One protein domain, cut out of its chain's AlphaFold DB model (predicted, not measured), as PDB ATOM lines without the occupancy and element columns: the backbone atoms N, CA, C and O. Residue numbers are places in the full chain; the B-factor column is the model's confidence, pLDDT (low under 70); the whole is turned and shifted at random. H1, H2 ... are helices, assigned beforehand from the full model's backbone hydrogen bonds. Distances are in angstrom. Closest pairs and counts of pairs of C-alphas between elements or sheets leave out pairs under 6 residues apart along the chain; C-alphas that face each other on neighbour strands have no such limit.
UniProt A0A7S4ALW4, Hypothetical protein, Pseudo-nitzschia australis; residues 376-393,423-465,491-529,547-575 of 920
ATOM      1  N   GLU A 376     185.186 322.858 244.744       77.88
ATOM      2  CA  GLU A 376     184.070 322.373 243.925       77.88
ATOM      3  C   GLU A 376     182.796 323.225 244.077       77.88
ATOM      4  O   GLU A 376     181.964 323.254 243.163       77.88
ATOM      5  N   LYS A 377     182.648 323.961 245.188       82.12
ATOM      6  CA  LYS A 377     181.489 324.828 245.457       82.12
ATOM      7  C   LYS A 377     181.564 326.130 244.657       82.12
ATOM      8  O   LYS A 377     182.655 326.616 244.366       82.12
ATOM      9  N   SER A 378     180.402 326.722 244.375       72.81
ATOM     10  CA  SER A 378     180.247 328.062 243.778       72.81
ATOM     11  C   SER A 378     181.188 329.087 244.409       72.81
ATOM     12  O   SER A 378     181.974 329.734 243.727       72.81
ATOM     13  N   ASP A 379     181.163 329.172 245.733       75.94
ATOM     14  CA  ASP A 379     181.853 330.218 246.483       75.94
ATOM     15  C   ASP A 379     183.373 330.030 246.403       75.94
ATOM     16  O   ASP A 379     184.122 331.002 246.319       75.94
ATOM     17  N   GLY A 380     183.837 328.774 246.388       74.88
ATOM     18  CA  GLY A 380     185.245 328.442 246.201       74.88
ATOM     19  C   GLY A 380     185.722 328.737 244.786       74.88
ATOM     20  O   GLY A 380     186.757 329.378 244.635       74.88
ATOM     21  N   LYS A 381     184.942 328.361 243.763       73.88
ATOM     22  CA  LYS A 381     185.217 328.686 242.351       73.88
ATOM     23  C   LYS A 381     185.329 330.195 242.146       73.88
ATOM     24  O   LYS A 381     186.402 330.670 241.793       73.88
ATOM     25  N   ASN A 382     184.285 330.940 242.505       73.06
ATOM     26  CA  ASN A 382     184.217 332.391 242.327       73.06
ATOM     27  C   ASN A 382     185.299 333.135 243.136       73.06
ATOM     28  O   ASN A 382     185.762 334.196 242.720       73.06
ATOM     29  N   THR A 383     185.723 332.611 244.297       74.81
ATOM     30  CA  THR A 383     186.812 333.232 245.077       74.81
ATOM     31  C   THR A 383     188.190 332.884 244.511       74.81
ATOM     32  O   THR A 383     189.049 333.758 244.443       74.81
ATOM     33  N   LEU A 384     188.419 331.642 244.067       74.94
ATOM     34  CA  LEU A 384     189.667 331.250 243.397       74.94
ATOM     35  C   LEU A 384     189.850 332.002 242.075       74.94
ATOM     36  O   LEU A 384     190.950 332.464 241.790       74.94
ATOM     37  N   GLU A 385     188.775 332.185 241.313       70.19
ATOM     38  CA  GLU A 385     188.749 332.988 240.090       70.19
ATOM     39  C   GLU A 385     189.135 334.448 240.375       70.19
ATOM     40  O   GLU A 385     190.078 334.954 239.773       70.19
ATOM     41  N   LYS A 386     188.531 335.093 241.384       71.25
ATOM     42  CA  LYS A 386     188.913 336.455 241.811       71.25
ATOM     43  C   LYS A 386     190.358 336.567 242.312       71.25
ATOM     44  O   LYS A 386     190.992 337.597 242.100       71.25
ATOM     45  N   VAL A 387     190.900 335.532 242.957       72.06
ATOM     46  CA  VAL A 387     192.300 335.518 243.428       72.06
ATOM     47  C   VAL A 387     193.288 335.347 242.265       72.06
ATOM     48  O   VAL A 387     194.320 336.018 242.247       72.06
ATOM     49  N   LEU A 388     192.984 334.472 241.301       67.44
ATOM     50  CA  LEU A 388     193.871 334.132 240.181       67.44
ATOM     51  C   LEU A 388     193.760 335.121 239.008       67.44
ATOM     52  O   LEU A 388     194.778 335.623 238.536       67.44
ATOM     53  N   MET A 389     192.540 335.439 238.569       59.09
ATOM     54  CA  MET A 389     192.268 336.376 237.470       59.09
ATOM     55  C   MET A 389     192.356 337.827 237.963       59.09
ATOM     56  O   MET A 389     193.096 338.646 237.412       59.09
ATOM     57  N   GLY A 390     191.665 338.127 239.066       60.59
ATOM     58  CA  GLY A 390     191.418 339.487 239.557       60.59
ATOM     59  C   GLY A 390     189.989 339.961 239.306       60.59
ATOM     60  O   GLY A 390     189.144 339.205 238.831       60.59
ATOM     61  N   THR A 391     189.735 341.229 239.622       53.06
ATOM     62  CA  THR A 391     188.579 341.994 239.130       53.06
ATOM     63  C   THR A 391     189.024 342.948 238.023       53.06
ATOM     64  O   THR A 391     190.208 343.275 237.924       53.06
ATOM     65  N   GLU A 392     188.086 343.401 237.191       50.09
ATOM     66  CA  GLU A 392     188.366 344.315 236.071       50.09
ATOM     67  C   GLU A 392     188.974 345.652 236.546       50.09
ATOM     68  O   GLU A 392     189.785 346.248 235.844       50.09
ATOM     69  N   ASP A 393     188.690 346.071 237.785       44.25
ATOM     70  CA  ASP A 393     189.225 347.299 238.397       44.25
ATOM     71  C   ASP A 393     190.744 347.268 238.682       44.25
ATOM     72  O   ASP A 393     191.358 348.320 238.855       44.25
ATOM     73  N   LEU A 423     209.801 335.493 232.441       65.44
ATOM     74  CA  LEU A 423     209.810 334.992 233.820       65.44
ATOM     75  C   LEU A 423     209.653 336.149 234.824       65.44
ATOM     76  O   LEU A 423     208.986 335.987 235.842       65.44
ATOM     77  N   GLU A 424     210.200 337.320 234.484       67.50
ATOM     78  CA  GLU A 424     210.057 338.581 235.219       67.50
ATOM     79  C   GLU A 424     208.575 338.911 235.464       67.50
ATOM     80  O   GLU A 424     208.141 339.056 236.606       67.50
ATOM     81  N   ASP A 425     207.768 338.920 234.400       66.88
ATOM     82  CA  ASP A 425     206.339 339.241 234.456       66.88
ATOM     83  C   ASP A 425     205.561 338.234 235.312       66.88
ATOM     84  O   ASP A 425     204.692 338.612 236.100       66.88
ATOM     85  N   ARG A 426     205.901 336.941 235.201       65.31
ATOM     86  CA  ARG A 426     205.290 335.867 236.003       65.31
ATOM     87  C   ARG A 426     205.618 336.022 237.495       65.31
ATOM     88  O   ARG A 426     204.773 335.712 238.332       65.31
ATOM     89  N   ILE A 427     206.791 336.562 237.834       70.00
ATOM     90  CA  ILE A 427     207.171 336.922 239.211       70.00
ATOM     91  C   ILE A 427     206.437 338.190 239.689       70.00
ATOM     92  O   ILE A 427     206.084 338.276 240.865       70.00
ATOM     93  N   GLN A 428     206.139 339.164 238.820       67.69
ATOM     94  CA  GLN A 428     205.276 340.292 239.211       67.69
ATOM     95  C   GLN A 428     203.814 339.844 239.408       67.69
ATOM     96  O   GLN A 428     203.177 340.229 240.390       67.69
ATOM     97  N   HIS A 429     203.303 338.955 238.549       67.56
ATOM     98  CA  HIS A 429     201.982 338.340 238.716       67.56
ATOM     99  C   HIS A 429     201.890 337.528 240.020       67.56
ATOM    100  O   HIS A 429     200.903 337.663 240.741       67.56
ATOM    101  N   SER A 430     202.925 336.764 240.401       72.00
ATOM    102  CA  SER A 430     202.905 336.016 241.670       72.00
ATOM    103  C   SER A 430     202.838 336.929 242.902       72.00
ATOM    104  O   SER A 430     202.124 336.612 243.855       72.00
ATOM    105  N   LYS A 431     203.474 338.111 242.876       73.62
ATOM    106  CA  LYS A 431     203.310 339.148 243.920       73.62
ATOM    107  C   LYS A 431     201.877 339.693 243.979       73.62
ATOM    108  O   LYS A 431     201.338 339.874 245.071       73.62
ATOM    109  N   LEU A 432     201.238 339.917 242.830       72.44
ATOM    110  CA  LEU A 432     199.842 340.368 242.768       72.44
ATOM    111  C   LEU A 432     198.871 339.298 243.301       72.44
ATOM    112  O   LEU A 432     197.969 339.617 244.071       72.44
ATOM    113  N   VAL A 433     199.096 338.018 242.988       73.19
ATOM    114  CA  VAL A 433     198.302 336.907 243.548       73.19
ATOM    115  C   VAL A 433     198.532 336.754 245.060       73.19
ATOM    116  O   VAL A 433     197.573 336.500 245.787       73.19
ATOM    117  N   ARG A 434     199.756 336.981 245.570       77.38
ATOM    118  CA  ARG A 434     200.043 337.004 247.023       77.38
ATOM    119  C   ARG A 434     199.250 338.107 247.743       77.38
ATOM    120  O   ARG A 434     198.515 337.797 248.678       77.38
ATOM    121  N   THR A 435     199.275 339.351 247.254       76.69
ATOM    122  CA  THR A 435     198.503 340.448 247.883       76.69
ATOM    123  C   THR A 435     196.982 340.264 247.754       76.69
ATOM    124  O   THR A 435     196.235 340.603 248.672       76.69
ATOM    125  N   ARG A 436     196.488 339.646 246.669       76.50
ATOM    126  CA  ARG A 436     195.077 339.220 246.551       76.50
ATOM    127  C   ARG A 436     194.711 338.102 247.535       76.50
ATOM    128  O   ARG A 436     193.621 338.132 248.102       76.50
ATOM    129  N   LEU A 437     195.606 337.144 247.783       79.62
ATOM    130  CA  LEU A 437     195.405 336.088 248.782       79.62
ATOM    131  C   LEU A 437     195.349 336.660 250.210       79.62
ATOM    132  O   LEU A 437     194.505 336.242 251.000       79.62
ATOM    133  N   GLU A 438     196.187 337.652 250.519       79.19
ATOM    134  CA  GLU A 438     196.187 338.382 251.798       79.19
ATOM    135  C   GLU A 438     194.874 339.152 252.035       79.19
ATOM    136  O   GLU A 438     194.323 339.092 253.135       79.19
ATOM    137  N   ARG A 439     194.306 339.786 250.993       79.44
ATOM    138  CA  ARG A 439     192.957 340.396 251.039       79.44
ATOM    139  C   ARG A 439     191.855 339.368 251.370       79.44
ATOM    140  O   ARG A 439     190.832 339.733 251.947       79.44
ATOM    141  N   HIS A 440     192.046 338.087 251.039       78.44
ATOM    142  CA  HIS A 440     191.065 337.013 251.233       78.44
ATOM    143  C   HIS A 440     191.451 336.049 252.370       78.44
ATOM    144  O   HIS A 440     191.738 334.868 252.153       78.44
ATOM    145  N   SER A 441     191.359 336.537 253.612       78.12
ATOM    146  CA  SER A 441     191.676 335.810 254.858       78.12
ATOM    147  C   SER A 441     191.152 334.364 254.931       78.12
ATOM    148  O   SER A 441     191.887 333.466 255.338       78.12
ATOM    149  N   ASN A 442     189.918 334.102 254.484       79.38
ATOM    150  CA  ASN A 442     189.328 332.755 254.448       79.38
ATOM    151  C   ASN A 442     190.093 331.775 253.535       79.38
ATOM    152  O   ASN A 442     190.191 330.585 253.845       79.38
ATOM    153  N   VAL A 443     190.642 332.259 252.416       81.88
ATOM    154  CA  VAL A 443     191.457 331.450 251.495       81.88
ATOM    155  C   VAL A 443     192.869 331.297 252.048       81.88
ATOM    156  O   VAL A 443     193.386 330.183 252.053       81.88
ATOM    157  N   LEU A 444     193.454 332.363 252.608       82.12
ATOM    158  CA  LEU A 444     194.757 332.310 253.277       82.12
ATOM    159  C   LEU A 444     194.768 331.295 254.437       82.12
ATOM    160  O   LEU A 444     195.696 330.497 254.551       82.12
ATOM    161  N   GLN A 445     193.709 331.234 255.251       81.38
ATOM    162  CA  GLN A 445     193.574 330.224 256.310       81.38
ATOM    163  C   GLN A 445     193.499 328.789 255.761       81.38
ATOM    164  O   GLN A 445     194.122 327.886 256.326       81.38
ATOM    165  N   ARG A 446     192.774 328.556 254.655       82.88
ATOM    166  CA  ARG A 446     192.736 327.242 253.981       82.88
ATOM    167  C   ARG A 446     194.090 326.878 253.381       82.88
ATOM    168  O   ARG A 446     194.549 325.755 253.576       82.88
ATOM    169  N   TRP A 447     194.742 327.828 252.713       85.81
ATOM    170  CA  TRP A 447     196.082 327.678 252.154       85.81
ATOM    171  C   TRP A 447     197.104 327.326 253.237       85.81
ATOM    172  O   TRP A 447     197.860 326.376 253.070       85.81
ATOM    173  N   ASN A 448     197.072 327.997 254.390       84.62
ATOM    174  CA  ASN A 448     197.976 327.708 255.504       84.62
ATOM    175  C   ASN A 448     197.712 326.320 256.118       84.62
ATOM    176  O   ASN A 448     198.664 325.579 256.366       84.62
ATOM    177  N   LYS A 449     196.441 325.908 256.273       81.94
ATOM    178  CA  LYS A 449     196.083 324.530 256.675       81.94
ATOM    179  C   LYS A 449     196.584 323.490 255.659       81.94
ATOM    180  O   LYS A 449     197.112 322.457 256.066       81.94
ATOM    181  N   VAL A 450     196.492 323.768 254.357       86.31
ATOM    182  CA  VAL A 450     197.032 322.899 253.295       86.31
ATOM    183  C   VAL A 450     198.561 322.871 253.292       86.31
ATOM    184  O   VAL A 450     199.136 321.792 253.256       86.31
ATOM    185  N   ASN A 451     199.245 324.010 253.396       86.62
ATOM    186  CA  ASN A 451     200.707 324.090 253.438       86.62
ATOM    187  C   ASN A 451     201.272 323.368 254.678       86.62
ATOM    188  O   ASN A 451     202.278 322.673 254.576       86.62
ATOM    189  N   MET A 452     200.580 323.435 255.824       83.62
ATOM    190  CA  MET A 452     200.871 322.610 257.006       83.62
ATOM    191  C   MET A 452     200.731 321.108 256.702       83.62
ATOM    192  O   MET A 452     201.646 320.350 257.011       83.62
ATOM    193  N   LEU A 453     199.629 320.676 256.075       83.69
ATOM    194  CA  LEU A 453     199.415 319.275 255.673       83.69
ATOM    195  C   LEU A 453     200.443 318.800 254.624       83.69
ATOM    196  O   LEU A 453     200.895 317.660 254.670       83.69
ATOM    197  N   LEU A 454     200.880 319.667 253.713       84.25
ATOM    198  CA  LEU A 454     201.925 319.346 252.740       84.25
ATOM    199  C   LEU A 454     203.301 319.240 253.419       84.25
ATOM    200  O   LEU A 454     203.966 318.217 253.263       84.25
ATOM    201  N   LYS A 455     203.712 320.226 254.233       82.12
ATOM    202  CA  LYS A 455     204.948 320.148 255.041       82.12
ATOM    203  C   LYS A 455     204.977 318.855 255.864       82.12
ATOM    204  O   LYS A 455     205.984 318.151 255.864       82.12
ATOM    205  N   ALA A 456     203.854 318.527 256.502       80.38
ATOM    206  CA  ALA A 456     203.639 317.295 257.249       80.38
ATOM    207  C   ALA A 456     203.893 316.035 256.412       80.38
ATOM    208  O   ALA A 456     204.786 315.259 256.744       80.38
ATOM    209  N   ALA A 457     203.158 315.863 255.309       79.06
ATOM    210  CA  ALA A 457     203.238 314.686 254.441       79.06
ATOM    211  C   ALA A 457     204.638 314.450 253.841       79.06
ATOM    212  O   ALA A 457     204.959 313.324 253.473       79.06
ATOM    213  N   PHE A 458     205.474 315.493 253.768       77.25
ATOM    214  CA  PHE A 458     206.866 315.433 253.310       77.25
ATOM    215  C   PHE A 458     207.913 315.505 254.443       77.25
ATOM    216  O   PHE A 458     209.114 315.649 254.181       77.25
ATOM    217  N   GLY A 459     207.498 315.411 255.709       71.25
ATOM    218  CA  GLY A 459     208.399 315.379 256.867       71.25
ATOM    219  C   GLY A 459     209.236 316.650 257.046       71.25
ATOM    220  O   GLY A 459     210.423 316.563 257.372       71.25
ATOM    221  N   PHE A 460     208.665 317.822 256.772       77.94
ATOM    222  CA  PHE A 460     209.246 319.132 257.089       77.94
ATOM    223  C   PHE A 460     208.785 319.618 258.475       77.94
ATOM    224  O   PHE A 460     207.694 319.253 258.921       77.94
ATOM    225  N   PRO A 461     209.578 320.461 259.167       70.25
ATOM    226  CA  PRO A 461     209.159 321.057 260.430       70.25
ATOM    227  C   PRO A 461     207.889 321.899 260.246       70.25
ATOM    228  O   PRO A 461     207.783 322.709 259.322       70.25
ATOM    229  N   LEU A 462     206.934 321.720 261.161       68.88
ATOM    230  CA  LEU A 462     205.637 322.408 261.156       68.88
ATOM    231  C   LEU A 462     205.703 323.847 261.687       68.88
ATOM    232  O   LEU A 462     204.651 324.446 261.886       68.88
ATOM    233  N   ASN A 463     206.905 324.372 261.954       56.56
ATOM    234  CA  ASN A 463     207.118 325.687 262.555       56.56
ATOM    235  C   ASN A 463     206.288 326.761 261.836       56.56
ATOM    236  O   ASN A 463     206.216 326.789 260.599       56.56
ATOM    237  N   GLU A 464     205.663 327.611 262.648       43.84
ATOM    238  CA  GLU A 464     204.690 328.616 262.213       43.84
ATOM    239  C   GLU A 464     205.387 329.775 261.464       43.84
ATOM    240  O   GLU A 464     204.768 330.435 260.630       43.84
ATOM    241  N   ASP A 465     206.708 329.909 261.641       39.31
ATOM    242  CA  ASP A 465     207.560 330.948 261.061       39.31
ATOM    243  C   ASP A 465     208.282 330.492 259.773       39.31
ATOM    244  O   ASP A 465     209.311 329.813 259.789       39.31
ATOM    245  N   ARG A 491     209.643 323.226 248.740       85.69
ATOM    246  CA  ARG A 491     209.122 323.578 247.406       85.69
ATOM    247  C   ARG A 491     207.693 323.063 247.251       85.69
ATOM    248  O   ARG A 491     207.476 321.911 246.875       85.69
ATOM    249  N   VAL A 492     206.723 323.932 247.537       86.00
ATOM    250  CA  VAL A 492     205.283 323.632 247.451       86.00
ATOM    251  C   VAL A 492     204.901 323.108 246.065       86.00
ATOM    252  O   VAL A 492     204.154 322.138 245.974       86.00
ATOM    253  N   LEU A 493     205.444 323.679 244.983       85.62
ATOM    254  CA  LEU A 493     205.097 323.262 243.620       85.62
ATOM    255  C   LEU A 493     205.530 321.818 243.326       85.62
ATOM    256  O   LEU A 493     204.763 321.050 242.748       85.62
ATOM    257  N   HIS A 494     206.728 321.424 243.771       84.69
ATOM    258  CA  HIS A 494     207.210 320.044 243.659       84.69
ATOM    259  C   HIS A 494     206.356 319.091 244.518       84.69
ATOM    260  O   HIS A 494     205.924 318.046 244.032       84.69
ATOM    261  N   ALA A 495     206.045 319.483 245.761       85.12
ATOM    262  CA  ALA A 495     205.221 318.701 246.684       85.12
ATOM    263  C   ALA A 495     203.800 318.449 246.145       85.12
ATOM    264  O   ALA A 495     203.317 317.320 246.192       85.12
ATOM    265  N   VAL A 496     203.151 319.476 245.583       85.81
ATOM    266  CA  VAL A 496     201.809 319.372 244.982       85.81
ATOM    267  C   VAL A 496     201.840 318.598 243.656       85.81
ATOM    268  O   VAL A 496     200.907 317.857 243.369       85.81
ATOM    269  N   SER A 497     202.925 318.685 242.877       85.69
ATOM    270  CA  SER A 497     203.086 317.907 241.631       85.69
ATOM    271  C   SER A 497     203.223 316.398 241.871       85.69
ATOM    272  O   SER A 497     202.815 315.602 241.027       85.69
ATOM    273  N   ALA A 498     203.801 315.994 243.007       84.81
ATOM    274  CA  ALA A 498     204.064 314.593 243.342       84.81
ATOM    275  C   ALA A 498     202.818 313.806 243.805       84.81
ATOM    276  O   ALA A 498     202.813 312.576 243.755       84.81
ATOM    277  N   ILE A 499     201.771 314.495 244.269       82.94
ATOM    278  CA  ILE A 499     200.593 313.894 244.913       82.94
ATOM    279  C   ILE A 499     199.350 313.890 244.011       82.94
ATOM    280  O   ILE A 499     199.274 314.576 242.994       82.94
ATOM    281  N   LYS A 500     198.329 313.131 244.418       79.06
ATOM    282  CA  LYS A 500     196.978 313.192 243.848       79.06
ATOM    283  C   LYS A 500     196.202 314.334 244.522       79.06
ATOM    284  O   LYS A 500     195.817 314.225 245.682       79.06
ATOM    285  N   CYS A 501     195.991 315.440 243.808       79.88
ATOM    286  CA  CYS A 501     195.273 316.622 244.301       79.88
ATOM    287  C   CYS A 501     194.358 317.243 243.231       79.88
ATOM    288  O   CYS A 501     194.583 317.067 242.033       79.88
ATOM    289  N   HIS A 502     193.360 318.030 243.647       80.12
ATOM    290  CA  HIS A 502     192.519 318.787 242.716       80.12
ATOM    291  C   HIS A 502     193.318 319.874 241.974       80.12
ATOM    292  O   HIS A 502     194.154 320.562 242.564       80.12
ATOM    293  N   HIS A 503     193.032 320.065 240.682       78.62
ATOM    294  CA  HIS A 503     193.832 320.905 239.780       78.62
ATOM    295  C   HIS A 503     193.978 322.363 240.255       78.62
ATOM    296  O   HIS A 503     195.041 322.956 240.091       78.62
ATOM    297  N   THR A 504     192.967 322.936 240.921       81.19
ATOM    298  CA  THR A 504     193.056 324.312 241.451       81.19
ATOM    299  C   THR A 504     194.078 324.484 242.577       81.19
ATOM    300  O   THR A 504     194.581 325.592 242.749       81.19
ATOM    301  N   LEU A 505     194.427 323.423 243.321       84.25
ATOM    302  CA  LEU A 505     195.505 323.504 244.316       84.25
ATOM    303  C   LEU A 505     196.861 323.659 243.625       84.25
ATOM    304  O   LEU A 505     197.673 324.490 244.028       84.25
ATOM    305  N   PHE A 506     197.073 322.890 242.553       85.19
ATOM    306  CA  PHE A 506     198.253 323.023 241.708       85.19
ATOM    307  C   PHE A 506     198.315 324.406 241.051       85.19
ATOM    308  O   PHE A 506     199.353 325.051 241.138       85.19
ATOM    309  N   LEU A 507     197.213 324.902 240.470       78.56
ATOM    310  CA  LEU A 507     197.182 326.235 239.849       78.56
ATOM    311  C   LEU A 507     197.532 327.356 240.839       78.56
ATOM    312  O   LEU A 507     198.285 328.254 240.473       78.56
ATOM    313  N   LEU A 508     197.054 327.293 242.089       80.81
ATOM    314  CA  LEU A 508     197.415 328.283 243.107       80.81
ATOM    315  C   LEU A 508     198.875 328.140 243.572       80.81
ATOM    316  O   LEU A 508     199.565 329.141 243.731       80.81
ATOM    317  N   ALA A 509     199.390 326.918 243.741       83.06
ATOM    318  CA  ALA A 509     200.812 326.709 244.039       83.06
ATOM    319  C   ALA A 509     201.726 327.225 242.908       83.06
ATOM    320  O   ALA A 509     202.785 327.794 243.173       83.06
ATOM    321  N   PHE A 510     201.294 327.044 241.659       79.50
ATOM    322  CA  PHE A 510     201.975 327.463 240.436       79.50
ATOM    323  C   PHE A 510     201.955 328.986 240.242       79.50
ATOM    324  O   PHE A 510     202.984 329.557 239.894       79.50
ATOM    325  N   SER A 511     200.829 329.658 240.511       75.81
ATOM    326  CA  SER A 511     200.742 331.124 240.428       75.81
ATOM    327  C   SER A 511     201.442 331.826 241.593       75.81
ATOM    328  O   SER A 511     202.006 332.897 241.395       75.81
ATOM    329  N   LEU A 512     201.474 331.222 242.789       77.56
ATOM    330  CA  LEU A 512     202.187 331.775 243.944       77.56
ATOM    331  C   LEU A 512     203.710 331.596 243.871       77.56
ATOM    332  O   LEU A 512     204.413 332.447 244.418       77.56
ATOM    333  N   TYR A 513     204.222 330.524 243.247       80.88
ATOM    334  CA  TYR A 513     205.656 330.178 243.241       80.88
ATOM    335  C   TYR A 513     206.181 329.640 241.883       80.88
ATOM    336  O   TYR A 513     206.759 328.543 241.839       80.88
ATOM    337  N   PRO A 514     206.011 330.367 240.759       77.12
ATOM    338  CA  PRO A 514     206.459 329.917 239.436       77.12
ATOM    339  C   PRO A 514     207.980 329.676 239.353       77.12
ATOM    340  O   PRO A 514     208.434 328.815 238.598       77.12
ATOM    341  N   GLU A 515     208.779 330.370 240.167       79.12
ATOM    342  CA  GLU A 515     210.231 330.185 240.262       79.12
ATOM    343  C   GLU A 515     210.631 328.729 240.576       79.12
ATOM    344  O   GLU A 515     211.632 328.222 240.061       79.12
ATOM    345  N   GLN A 516     209.795 328.005 241.329       84.69
ATOM    346  CA  GLN A 516     210.075 326.630 241.743       84.69
ATOM    347  C   GLN A 516     210.055 325.628 240.578       84.69
ATOM    348  O   GLN A 516     210.548 324.520 240.755       84.69
ATOM    349  N   ALA A 517     209.537 325.970 239.393       81.25
ATOM    350  CA  ALA A 517     209.539 325.068 238.232       81.25
ATOM    351  C   ALA A 517     210.911 324.945 237.536       81.25
ATOM    352  O   ALA A 517     211.122 324.028 236.735       81.25
ATOM    353  N   PHE A 518     211.845 325.855 237.826       82.00
ATOM    354  CA  PHE A 518     213.217 325.832 237.297       82.00
ATOM    355  C   PHE A 518     214.213 325.178 238.259       82.00
ATOM    356  O   PHE A 518     215.269 324.691 237.832       82.00
ATOM    357  N   GLU A 519     213.859 325.139 239.543       83.62
ATOM    358  CA  GLU A 519     214.633 324.483 240.586       83.62
ATOM    359  C   GLU A 519     214.695 322.960 240.404       83.62
ATOM    360  O   GLU A 519     213.864 322.345 239.733       83.62
ATOM    361  N   LEU A 520     215.706 322.365 241.031       81.50
ATOM    362  CA  LEU A 520     215.797 320.931 241.260       81.50
ATOM    363  C   LEU A 520     215.476 320.664 242.729       81.50
ATOM    364  O   LEU A 520     216.031 321.331 243.608       81.50
ATOM    365  N   ASP A 521     214.620 319.681 242.983       78.81
ATOM    366  CA  ASP A 521     214.643 318.926 244.231       78.81
ATOM    367  C   ASP A 521     215.995 318.191 244.351       78.81
ATOM    368  O   ASP A 521     216.595 317.815 243.341       78.81
ATOM    369  N   ARG A 522     216.492 318.015 245.578       75.50
ATOM    370  CA  ARG A 522     217.741 317.298 245.902       75.50
ATOM    371  C   ARG A 522     217.497 316.174 246.918       75.50
ATOM    372  O   ARG A 522     218.291 315.966 247.831       75.50
ATOM    373  N   ASN A 523     216.389 315.445 246.771       68.50
ATOM    374  CA  ASN A 523     215.838 314.552 247.806       68.50
ATOM    375  C   ASN A 523     215.389 315.326 249.071       68.50
ATOM    376  O   ASN A 523     215.438 314.833 250.204       68.50
ATOM    377  N   ASP A 524     214.925 316.565 248.878       69.56
ATOM    378  CA  ASP A 524     214.244 317.347 249.903       69.56
ATOM    379  C   ASP A 524     212.870 316.724 250.213       69.56
ATOM    380  O   ASP A 524     212.445 316.729 251.372       69.56
ATOM    381  N   LEU A 525     212.197 316.129 249.219       69.19
ATOM    382  CA  LEU A 525     210.881 315.479 249.338       69.19
ATOM    383  C   LEU A 525     210.969 313.978 249.689       69.19
ATOM    384  O   LEU A 525     210.491 313.110 248.959       69.19
ATOM    385  N   ARG A 526     211.530 313.672 250.865       56.75
ATOM    386  CA  ARG A 526     211.868 312.310 251.350       56.75
ATOM    387  C   ARG A 526     210.750 311.242 251.330       56.75
ATOM    388  O   ARG A 526     211.049 310.067 251.518       56.75
ATOM    389  N   CYS A 527     209.481 311.602 251.139       49.56
ATOM    390  CA  CYS A 527     208.337 310.720 251.409       49.56
ATOM    391  C   CYS A 527     207.795 309.911 250.210       49.56
ATOM    392  O   CYS A 527     206.894 309.104 250.415       49.56
ATOM    393  N   LEU A 528     208.347 310.043 248.992       45.69
ATOM    394  CA  LEU A 528     207.961 309.188 247.845       45.69
ATOM    395  C   LEU A 528     208.791 307.895 247.686       45.69
ATOM    396  O   LEU A 528     208.414 307.025 246.908       45.69
ATOM    397  N   HIS A 529     209.897 307.719 248.416       36.62
ATOM    398  CA  HIS A 529     210.848 306.622 248.156       36.62
ATOM    399  C   HIS A 529     210.328 305.194 248.446       36.62
ATOM    400  O   HIS A 529     210.983 304.228 248.063       36.62
ATOM    401  N   ASN A 547     218.168 314.635 241.794       78.06
ATOM    402  CA  ASN A 547     217.974 315.845 240.972       78.06
ATOM    403  C   ASN A 547     216.640 315.844 240.190       78.06
ATOM    404  O   ASN A 547     216.616 315.879 238.960       78.06
ATOM    405  N   LEU A 548     215.513 315.774 240.894       83.31
ATOM    406  CA  LEU A 548     214.182 315.706 240.295       83.31
ATOM    407  C   LEU A 548     213.669 317.115 239.965       83.31
ATOM    408  O   LEU A 548     213.801 318.045 240.756       83.31
ATOM    409  N   THR A 549     213.038 317.272 238.801       87.56
ATOM    410  CA  THR A 549     212.212 318.458 238.509       87.56
ATOM    411  C   THR A 549     210.765 318.201 238.930       87.56
ATOM    412  O   THR A 549     210.323 317.050 238.981       87.56
ATOM    413  N   ALA A 550     209.977 319.263 239.114       85.44
ATOM    414  CA  ALA A 550     208.528 319.152 239.308       85.44
ATOM    415  C   ALA A 550     207.838 318.305 238.213       85.44
ATOM    416  O   ALA A 550     206.879 317.597 238.505       85.44
ATOM    417  N   LEU A 551     208.364 318.301 236.978       88.06
ATOM    418  CA  LEU A 551     207.858 317.472 235.878       88.06
ATOM    419  C   LEU A 551     208.179 315.973 236.045       88.06
ATOM    420  O   LEU A 551     207.335 315.152 235.702       88.06
ATOM    421  N   HIS A 552     209.337 315.597 236.606       87.75
ATOM    422  CA  HIS A 552     209.609 314.190 236.958       87.75
ATOM    423  C   HIS A 552     208.632 313.703 238.040       87.75
ATOM    424  O   HIS A 552     208.100 312.601 237.946       87.75
ATOM    425  N   LEU A 553     208.340 314.545 239.037       86.06
ATOM    426  CA  LEU A 553     207.371 314.234 240.093       86.06
ATOM    427  C   LEU A 553     205.935 314.143 239.552       86.06
ATOM    428  O   LEU A 553     205.217 313.203 239.886       86.06
ATOM    429  N   ALA A 554     205.534 315.066 238.669       86.19
ATOM    430  CA  ALA A 554     204.239 315.025 237.991       86.19
ATOM    431  C   ALA A 554     204.091 313.793 237.083       86.19
ATOM    432  O   ALA A 554     203.018 313.193 237.044       86.19
ATOM    433  N   ALA A 555     205.163 313.372 236.404       86.50
ATOM    434  CA  ALA A 555     205.193 312.128 235.643       86.50
ATOM    435  C   ALA A 555     204.932 310.916 236.558       86.50
ATOM    436  O   ALA A 555     203.992 310.162 236.296       86.50
ATOM    437  N   SER A 556     205.658 310.788 237.674       84.06
ATOM    438  CA  SER A 556     205.529 309.677 238.639       84.06
ATOM    439  C   SER A 556     204.267 309.702 239.520       84.06
ATOM    440  O   SER A 556     203.963 308.707 240.173       84.06
ATOM    441  N   SER A 557     203.514 310.805 239.580       85.00
ATOM    442  CA  SER A 557     202.371 310.931 240.503       85.00
ATOM    443  C   SER A 557     201.207 309.979 240.186       85.00
ATOM    444  O   SER A 557     200.971 309.604 239.034       85.00
ATOM    445  N   HIS A 558     200.396 309.643 241.193       81.44
ATOM    446  CA  HIS A 558     199.175 308.838 241.011       81.44
ATOM    447  C   HIS A 558     197.988 309.646 240.429       81.44
ATOM    448  O   HIS A 558     196.866 309.146 240.357       81.44
ATOM    449  N   LEU A 559     198.201 310.906 240.025       78.25
ATOM    450  CA  LEU A 559     197.170 311.744 239.410       78.25
ATOM    451  C   LEU A 559     197.006 311.378 237.924       78.25
ATOM    452  O   LEU A 559     197.741 311.874 237.069       78.25
ATOM    453  N   GLY A 560     196.061 310.486 237.630       77.81
ATOM    454  CA  GLY A 560     195.644 310.142 236.265       77.81
ATOM    455  C   GLY A 560     194.623 311.122 235.665       77.81
ATOM    456  O   GLY A 560     194.221 312.103 236.296       77.81
ATOM    457  N   GLY A 561     194.178 310.826 234.440       79.06
ATOM    458  CA  GLY A 561     193.134 311.587 233.738       79.06
ATOM    459  C   GLY A 561     193.551 312.999 233.306       79.06
ATOM    460  O   GLY A 561     194.710 313.404 233.430       79.06
ATOM    461  N   ASP A 562     192.586 313.777 232.811       75.44
ATOM    462  CA  ASP A 562     192.813 315.163 232.376       75.44
ATOM    463  C   ASP A 562     193.409 316.091 233.449       75.44
ATOM    464  O   ASP A 562     194.249 316.919 233.082       75.44
ATOM    465  N   PRO A 563     193.083 315.980 234.758       74.62
ATOM    466  CA  PRO A 563     193.774 316.747 235.794       74.62
ATOM    467  C   PRO A 563     195.281 316.464 235.814       74.62
ATOM    468  O   PRO A 563     196.076 317.400 235.898       74.62
ATOM    469  N   GLY A 564     195.673 315.192 235.669       79.12
ATOM    470  CA  GLY A 564     197.069 314.772 235.559       79.12
ATOM    471  C   GLY A 564     197.749 315.320 234.308       79.12
ATOM    472  O   GLY A 564     198.848 315.869 234.406       79.12
ATOM    473  N   ARG A 565     197.073 315.254 233.148       81.62
ATOM    474  CA  ARG A 565     197.570 315.852 231.896       81.62
ATOM    475  C   ARG A 565     197.856 317.340 232.077       81.62
ATOM    476  O   ARG A 565     198.996 317.757 231.916       81.62
ATOM    477  N   ARG A 566     196.854 318.109 232.517       79.81
ATOM    478  CA  ARG A 566     196.933 319.569 232.703       79.81
ATOM    479  C   ARG A 566     198.061 319.993 233.648       79.81
ATOM    480  O   ARG A 566     198.705 321.003 233.393       79.81
ATOM    481  N   VAL A 567     198.337 319.244 234.721       81.56
ATOM    482  CA  VAL A 567     199.497 319.526 235.594       81.56
ATOM    483  C   VAL A 567     200.811 319.444 234.805       81.56
ATOM    484  O   VAL A 567     201.645 320.342 234.904       81.56
ATOM    485  N   MET A 568     200.984 318.415 233.972       84.56
ATOM    486  CA  MET A 568     202.191 318.244 233.154       84.56
ATOM    487  C   MET A 568     202.268 319.277 232.020       84.56
ATOM    488  O   MET A 568     203.323 319.883 231.837       84.56
ATOM    489  N   THR A 569     201.160 319.550 231.319       81.69
ATOM    490  CA  THR A 569     201.078 320.574 230.261       81.69
ATOM    491  C   THR A 569     201.454 321.968 230.792       81.69
ATOM    492  O   THR A 569     202.269 322.661 230.181       81.69
ATOM    493  N   GLN A 570     200.957 322.360 231.973       77.69
ATOM    494  CA  GLN A 570     201.278 323.655 232.589       77.69
ATOM    495  C   GLN A 570     202.746 323.740 233.052       77.69
ATOM    496  O   GLN A 570     203.372 324.793 232.910       77.69
ATOM    497  N   LEU A 571     203.330 322.645 233.561       82.88
ATOM    498  CA  LEU A 571     204.762 322.593 233.895       82.88
ATOM    499  C   LEU A 571     205.651 322.700 232.647       82.88
ATOM    500  O   LEU A 571     206.662 323.401 232.687       82.88
ATOM    501  N   LEU A 572     205.263 322.062 231.538       82.31
ATOM    502  CA  LEU A 572     205.950 322.174 230.247       82.31
ATOM    503  C   LEU A 572     205.879 323.603 229.687       82.31
ATOM    504  O   LEU A 572     206.904 324.135 229.274       82.31
ATOM    505  N   TRP A 573     204.717 324.261 229.746       77.50
ATOM    506  CA  TRP A 573     204.543 325.661 229.317       77.50
ATOM    507  C   TRP A 573     205.328 326.676 230.170       77.50
ATOM    508  O   TRP A 573     205.643 327.781 229.718       77.50
ATOM    509  N   LEU A 574     205.664 326.328 231.415       73.12
ATOM    510  CA  LEU A 574     206.541 327.138 232.262       73.12
ATOM    511  C   LEU A 574     208.024 326.828 232.043       73.12
ATOM    512  O   LEU A 574     208.826 327.756 232.007       73.12
ATOM    513  N   ASN A 575     208.396 325.560 231.868       79.75
ATOM    514  CA  ASN A 575     209.785 325.153 231.680       79.75
ATOM    515  C   ASN A 575     209.920 323.990 230.671       79.75
ATOM    516  O   ASN A 575     210.095 322.838 231.084       79.75
TER     517      ASN A 575
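AT A GLANCE: This is residues 376 to 393, 423 to 465, 491 to 529 and 547 to 575 of the 920 residues of the protein "Hypothetical protein" of Pseudo-nitzschia australis (UniProt A0A7S4ALW4). Two helical hairpins, H4 with H5 and H7 with H8, pack side by side as a small four-helix bundle, with H5 nearest the middle. The two longest helices, H2 and H3, meet at a corner outside it: H2 crosses the H5 end at residue 512, H3 packs on H4 with residues 451 to 454, and H1 packs on H2. The printed part has 129 residues with eight named helices, H1 to H8 in order, and no named strand; the class is all helix. It is compact and rounded, with a radius of gyration of the C-alphas of 14.6 A and spans of 45 by 33 by 31 A.

HOW THE PARTS SIT: H1, residues 378 to 388, touches residues 433 to 437 alone of H2, residues 423 to 439, at a steep tilt of 44 degrees, opposite ways; the closest C-alphas, of Val 387 and Arg 436, are 5.6 A apart. H2 and H3, residues 441 to 457, touch only at the corner, and only just, with 3 pairs of C-alphas within 8 A; the closest are Leu 437 and Leu 444, 5.9 A. H3 touches H4, residues 492 to 498, at a steep tilt of 57 degrees, closest at C-alphas 454 and 495, 6.9 A. H4 and H5, residues 503 to 512, form a hairpin at a shallow tilt of 32 degrees, with C-alphas 493 and 509 closest at 5.5 A. H2 touches H5 with C-alphas 430 and 512 closest at 4.9 A. H6, residues 514 to 517, touches H4, with C-alphas 493 and 516 closest at 6.3 A. H7, residues 550 to 556, touches H4 at 21 degrees, a shallow tilt, the same way; C-alphas 494 and 550 are closest at 4.6 A. H7 and H8, residues 561 to 574, form a hairpin, closest at C-alphas 554 and 568, 6.2 A. Every O i to N i+4 pair is within hydrogen-bond range in H1, H2, H3, H4, H5, H7 and H8; H6 is too short for one.

IN THESE COORDINATES: H1 begins at C-alpha 378 (180.247, 328.062, 243.778) and is 15.3 A long. H2 is 24.7 A long, H3 24.1 A, H5 14.3 A and H8 20.6 A. H8 ends at C-alpha 574 (206.541, 327.138, 232.262).

THE WHOLE: The farthest C-alphas, of Asp 393 and His 529, are 47.1 A apart. Three cuts leave C-alpha gaps of 24.4 A from 393 to 423, 15.6 A from 465 to 491 and 13.7 A from 529 to 547. The links printed whole are tight. Mean pLDDT of the printed part is 76.1; residues 388 to 393, 423 to 426, 428 to 429, 462 to 465 and 523 to 529 are under 70.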